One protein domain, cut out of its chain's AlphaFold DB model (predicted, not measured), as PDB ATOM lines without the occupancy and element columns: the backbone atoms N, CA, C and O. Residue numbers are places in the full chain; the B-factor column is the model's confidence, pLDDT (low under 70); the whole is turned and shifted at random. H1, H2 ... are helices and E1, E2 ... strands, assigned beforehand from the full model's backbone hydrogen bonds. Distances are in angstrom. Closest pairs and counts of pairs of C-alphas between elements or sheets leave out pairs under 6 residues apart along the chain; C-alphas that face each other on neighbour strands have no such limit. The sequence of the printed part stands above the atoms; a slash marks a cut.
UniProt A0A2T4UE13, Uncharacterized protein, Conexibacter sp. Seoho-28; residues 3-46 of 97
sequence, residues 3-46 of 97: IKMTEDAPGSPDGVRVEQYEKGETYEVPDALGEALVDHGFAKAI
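Overview. This is residues 3 to 46 of the 97 residues of an uncharacterized protein of Conexibacter sp. Seoho-28 (UniProt A0A2T4UE13). A small sheet of three short strands, E2, E1 and E3, has one helix, H1, over one face, and a long loop, residues 6 to 25, reaches away from the sheet and folds back to it. The loop's two limbs come together in a short antiparallel pairing of residues 9 to 10 with 20 to 21. The printed part has 44 residues, with E1, E2, H1 and E3 in that order along the chain; the sheet's order is E2, E1, E3, all antiparallel. The class is mixed, helices and strands, with 18 residues, under half, in named elements. The whole is compact, with a radius of gyration of the C-alphas of 9.0 A, and rounded, spanning 23 by 19 by 16 A.

Along the chain. E1 is residues 3 to 5, 6.4 A long, beginning at C-alpha 3 (135.613, 200.623, 148.420). E2 is residues 26 to 28, 7.0 A. H1 is residues 31 to 39, 11.9 A. E3 is residues 43 to 45, 6.8 A, ending at C-alpha 45 (139.341, 202.914, 148.052).

Arrangement. E1 is the inner strand. E1 and E2 form a hairpin, antiparallel at 140 degrees, with N 3 and O 27 2.9 A apart, within hydrogen-bond range. E1 and E3 are antiparallel at 156 degrees, with N 4 and O 44 at 2.8 A, also within range. E2, H1 and E3 form a split strand-helix-strand unit, two strands running the same way with E1 between them; its crossover is right-handed. H1 is on the sheet at a height of 8.2 A, over E3, and slantwise to the strands, at 51 degrees to E3 on the local plane. It is only just not over E1, on which 2 of its C-alphas fall. The closest C-alphas of H1 and E3 are those of Leu 37 and Ala 43, 5.4 A. In H1 every O i to N i+4 pair is within hydrogen-bond range.

Size, cuts and confidence. The C-alphas farthest apart are those of Asp 14 and Ile 46, 23.9 A. The printed part has no cut. The link E1 to E2 is long, 20 residues. Residues 12 to 18 are under pLDDT 70.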
ATOM      1  N   ILE A   3     135.673 199.512 147.465       88.38
ATOM      2  CA  ILE A   3     135.613 200.623 148.420       88.38
ATOM      3  C   ILE A   3     135.103 200.154 149.779       88.38
ATOM      4  O   ILE A   3     134.277 199.248 149.848       88.38
ATOM      5  N   LYS A   4     135.596 200.773 150.852       90.50
ATOM      6  CA  LYS A   4     135.079 200.634 152.214       90.50
ATOM      7  C   LYS A   4     134.310 201.896 152.557       90.50
ATOM      8  O   LYS A   4     134.889 202.976 152.490       90.50
ATOM      9  N   MET A   5     133.052 201.757 152.933       90.12
ATOM     10  CA  MET A   5     132.246 202.887 153.379       90.12
ATOM     11  C   MET A   5     132.745 203.387 154.728       90.12
ATOM     12  O   MET A   5     133.002 202.598 155.643       90.12
ATOM     13  N   THR A   6     132.913 204.697 154.838       88.19
ATOM     14  CA  THR A   6     133.240 205.389 156.090       88.19
ATOM     15  C   THR A   6     132.004 205.996 156.734       88.19
ATOM     16  O   THR A   6     131.994 206.164 157.954       88.19
ATOM     17  N   GLU A   7     130.963 206.245 155.942       85.44
ATOM     18  CA  GLU A   7     129.674 206.804 156.346       85.44
ATOM     19  C   GLU A   7     128.538 206.150 155.549       85.44
ATOM     20  O   GLU A   7     128.781 205.536 154.507       85.44
ATOM     21  N   ASP A   8     127.308 206.272 156.048       86.12
ATOM     22  CA  ASP A   8     126.115 205.814 155.340       86.12
ATOM     23  C   ASP A   8     125.828 206.743 154.158       86.12
ATOM     24  O   ASP A   8     125.789 207.967 154.304       86.12
ATOM     25  N   ALA A   9     125.622 206.163 152.978       82.50
ATOM     26  CA  ALA A   9     125.381 206.923 151.759       82.50
ATOM     27  C   ALA A   9     124.141 206.412 151.022       82.50
ATOM     28  O   ALA A   9     123.879 205.202 151.009       82.50
ATOM     29  N   PRO A  10     123.379 207.310 150.369       77.19
ATOM     30  CA  PRO A  10     122.296 206.885 149.500       77.19
ATOM     31  C   PRO A  10     122.848 205.958 148.415       77.19
ATOM     32  O   PRO A  10     123.960 206.150 147.914       77.19
ATOM     33  N   GLY A  11     122.071 204.926 148.096       74.69
ATOM     34  CA  GLY A  11     122.426 203.918 147.114       74.69
ATOM     35  C   GLY A  11     122.630 204.475 145.706       74.69
ATOM     36  O   GLY A  11     122.609 205.679 145.451       74.69
ATOM     37  N   SER A  12     122.834 203.571 144.749       66.62
ATOM     38  CA  SER A  12     122.994 203.969 143.347       66.62
ATOM     39  C   SER A  12     121.809 204.841 142.898       66.62
ATOM     40  O   SER A  12     120.674 204.501 143.223       66.62
ATOM     41  N   PRO A  13     122.024 205.909 142.107       62.97
ATOM     42  CA  PRO A  13     120.937 206.776 141.639       62.97
ATOM     43  C   PRO A  13     119.892 206.027 140.798       62.97
ATOM     44  O   PRO A  13     118.737 206.434 140.745       62.97
ATOM     45  N   ASP A  14     120.281 204.908 140.180       62.62
ATOM     46  CA  ASP A  14     119.371 203.992 139.486       62.62
ATOM     47  C   ASP A  14     118.544 203.095 140.433       62.62
ATOM     48  O   ASP A  14     117.613 202.440 139.983       62.62
ATOM     49  N   GLY A  15     118.886 202.987 141.720       59.16
ATOM     50  CA  GLY A  15     118.205 202.138 142.712       59.16
ATOM     51  C   GLY A  15     118.338 200.620 142.496       59.16
ATOM     52  O   GLY A  15     117.946 199.841 143.352       59.16
ATOM     53  N   VAL A  16     118.914 200.169 141.375       58.06
ATOM     54  CA  VAL A  16     118.907 198.744 140.980       58.06
ATOM     55  C   VAL A  16     120.001 197.902 141.654       58.06
ATOM     56  O   VAL A  16     119.854 196.689 141.777       58.06
ATOM     57  N   ARG A  17     121.136 198.497 142.042       66.25
ATOM     58  CA  ARG A  17     122.311 197.734 142.519       66.25
ATOM     59  C   ARG A  17     122.464 197.713 144.029       66.25
ATOM     60  O   ARG A  17     122.866 196.692 144.573       66.25
ATOM     61  N   VAL A  18     122.210 198.847 144.666       67.38
ATOM     62  CA  VAL A  18     122.343 199.049 146.105       67.38
ATOM     63  C   VAL A  18     121.356 200.143 146.478       67.38
ATOM     64  O   VAL A  18     121.379 201.201 145.845       67.38
ATOM     65  N   GLU A  19     120.500 199.868 147.457       71.50
ATOM     66  CA  GLU A  19     119.464 200.789 147.936       71.50
ATOM     67  C   GLU A  19     120.043 201.797 148.946       71.50
ATOM     68  O   GLU A  19     119.800 202.998 148.836       71.50
ATOM     69  N   GLN A  20     120.932 201.334 149.833       82.69
ATOM     70  CA  GLN A  20     121.813 202.172 150.648       82.69
ATOM     71  C   GLN A  20     123.182 201.518 150.812       82.69
ATOM     72  O   GLN A  20     123.293 200.291 150.832       82.69
ATOM     73  N   TYR A  21     124.212 202.337 150.962       86.75
ATOM     74  CA  TYR A  21     125.526 201.875 151.375       86.75
ATOM     75  C   TYR A  21     125.663 202.034 152.884       86.75
ATOM     76  O   TYR A  21     125.512 203.145 153.392       86.75
ATOM     77  N   GLU A  22     125.951 200.939 153.583       85.44
ATOM     78  CA  GLU A  22     126.113 200.952 155.036       85.44
ATOM     79  C   GLU A  22     127.551 201.273 155.435       85.44
ATOM     80  O   GLU A  22     128.526 200.788 154.840       85.44
ATOM     81  N   LYS A  23     127.695 202.087 156.483       88.75
ATOM     82  CA  LYS A  23     128.995 202.426 157.056       88.75
ATOM     83  C   LYS A  23     129.763 201.173 157.484       88.75
ATOM     84  O   LYS A  23     129.261 200.285 158.162       88.75
ATOM     85  N   GLY A  24     131.056 201.136 157.163       86.50
ATOM     86  CA  GLY A  24     131.963 200.065 157.572       86.50
ATOM     87  C   GLY A  24     131.945 198.841 156.656       86.50
ATOM     88  O   GLY A  24     132.912 198.066 156.682       86.50
ATOM     89  N   GLU A  25     130.941 198.701 155.794       86.81
ATOM     90  CA  GLU A  25     130.892 197.642 154.795       86.81
ATOM     91  C   GLU A  25     131.830 197.894 153.612       86.81
ATOM     92  O   GLU A  25     132.373 198.982 153.399       86.81
ATOM     93  N   THR A  26     132.101 196.826 152.863       90.56
ATOM     94  CA  THR A  26     132.965 196.862 151.685       90.56
ATOM     95  C   THR A  26     132.176 196.460 150.458       90.56
ATOM     96  O   THR A  26     131.727 195.322 150.359       90.56
ATOM     97  N   TYR A  27     132.107 197.365 149.489       86.12
ATOM     98  CA  TYR A  27     131.357 197.166 148.259       86.12
ATOM     99  C   TYR A  27     132.283 197.153 147.044       86.12
ATOM    100  O   TYR A  27     133.311 197.838 146.991       86.12
ATOM    101  N   GLU A  28     131.907 196.360 146.045       88.44
ATOM    102  CA  GLU A  28     132.509 196.403 144.718       88.44
ATOM    103  C   GLU A  28     131.601 197.218 143.797       88.44
ATOM    104  O   GLU A  28     130.464 196.838 143.522       88.44
ATOM    105  N   VAL A  29     132.096 198.373 143.353       83.88
ATOM    106  CA  VAL A  29     131.330 199.340 142.560       83.88
ATOM    107  C   VAL A  29     132.078 199.715 141.278       83.88
ATOM    108  O   VAL A  29     133.304 199.555 141.204       83.88
ATOM    109  N   PRO A  30     131.388 200.233 140.247       86.56
ATOM    110  CA  PRO A  30     132.044 200.804 139.073       86.56
ATOM    111  C   PRO A  30     133.011 201.931 139.458       86.56
ATOM    112  O   PRO A  30     132.729 202.675 140.395       86.56
ATOM    113  N   ASP A  31     134.117 202.090 138.724       84.94
ATOM    114  CA  ASP A  31     135.140 203.100 139.044       84.94
ATOM    115  C   ASP A  31     134.567 204.523 139.110       84.94
ATOM    116  O   ASP A  31     134.814 205.213 140.088       84.94
ATOM    117  N   ALA A  32     133.696 204.919 138.176       84.56
ATOM    118  CA  ALA A  32     133.067 206.245 138.200       84.56
ATOM    119  C   ALA A  32     132.245 206.518 139.478       84.56
ATOM    120  O   ALA A  32     132.271 207.624 140.008       84.56
ATOM    121  N   LEU A  33     131.523 205.510 139.984       83.19
ATOM    122  CA  LEU A  33     130.722 205.644 141.204       83.19
ATOM    123  C   LEU A  33     131.609 205.613 142.450       83.19
ATOM    124  O   LEU A  33     131.403 206.382 143.381       83.19
ATOM    125  N   GLY A  34     132.603 204.727 142.459       86.88
ATOM    126  CA  GLY A  34     133.549 204.636 143.558       86.88
ATOM    127  C   GLY A  34     134.396 205.899 143.705       86.88
ATOM    128  O   GLY A  34     134.622 206.325 144.830       86.88
ATOM    129  N   GLU A  35     134.829 206.518 142.604       86.62
ATOM    130  CA  GLU A  35     135.546 207.797 142.636       86.62
ATOM    131  C   GLU A  35     134.649 208.923 143.158       86.62
ATOM    132  O   GLU A  35     135.099 209.675 144.012       86.62
ATOM    133  N   ALA A  36     133.372 208.979 142.762       85.88
ATOM    134  CA  ALA A  36     132.425 209.938 143.335       85.88
ATOM    135  C   ALA A  36     132.254 209.742 144.854       85.88
ATOM    136  O   ALA A  36     132.334 210.698 145.616       85.88
ATOM    137  N   LEU A  37     132.072 208.503 145.319       86.69
ATOM    138  CA  LEU A  37     131.914 208.202 146.749       86.69
ATOM    139  C   LEU A  37     133.166 208.548 147.570       86.69
ATOM    140  O   LEU A  37     133.044 208.958 148.721       86.69
ATOM    141  N   VAL A  38     134.357 208.392 146.985       87.88
ATOM    142  CA  VAL A  38     135.624 208.786 147.616       87.88
ATOM    143  C   VAL A  38     135.794 210.309 147.621       87.88
ATOM    144  O   VAL A  38     136.112 210.866 148.665       87.88
ATOM    145  N   ASP A  39     135.529 210.989 146.503       86.69
ATOM    146  CA  ASP A  39     135.637 212.453 146.372       86.69
ATOM    147  C   ASP A  39     134.676 213.193 147.318       86.69
ATOM    148  O   ASP A  39     135.039 214.180 147.952       86.69
ATOM    149  N   HIS A  40     133.470 212.648 147.496       85.00
ATOM    150  CA  HIS A  40     132.478 213.162 148.437       85.00
ATOM    151  C   HIS A  40     132.753 212.806 149.911       85.00
ATOM    152  O   HIS A  40     132.046 213.305 150.782       85.00
ATOM    153  N   GLY A  41     133.750 211.963 150.207       86.50
ATOM    154  CA  GLY A  41     134.127 211.586 151.575       86.50
ATOM    155  C   GLY A  41     133.329 210.432 152.201       86.50
ATOM    156  O   GLY A  41     133.607 210.050 153.334       86.50
ATOM    157  N   PHE A  42     132.398 209.816 151.467       86.38
ATOM    158  CA  PHE A  42     131.569 208.709 151.969       86.38
ATOM    159  C   PHE A  42     132.305 207.361 152.025       86.38
ATOM    160  O   PHE A  42     131.907 206.459 152.769       86.38
ATOM    161  N   ALA A  43     133.366 207.185 151.231       89.81
ATOM    162  CA  ALA A  43     134.087 205.921 151.138       89.81
ATOM    163  C   ALA A  43     135.602 206.083 150.964       89.81
ATOM    164  O   ALA A  43     136.112 207.125 150.569       89.81
ATOM    165  N   LYS A  44     136.338 204.991 151.196       88.94
ATOM    166  CA  LYS A  44     137.781 204.866 150.944       88.94
ATOM    167  C   LYS A  44     138.069 203.724 149.979       88.94
ATOM    168  O   LYS A  44     137.569 202.613 150.151       88.94
ATOM    169  N   ALA A  45     138.921 203.957 148.983       87.62
ATOM    170  CA  ALA A  45     139.341 202.914 148.052       87.62
ATOM    171  C   ALA A  45     140.263 201.889 148.738       87.62
ATOM    172  O   ALA A  45     141.310 202.235 149.281       87.62
ATOM    173  N   ILE A  46     139.903 200.606 148.666       82.69
ATOM    174  CA  ILE A  46     140.697 199.492 149.198       82.69
ATOM    175  C   ILE A  46     141.217 198.662 148.029       82.69
ATOM    176  O   ILE A  46     140.466 197.953 147.367       82.69
TER     177      ILE A  46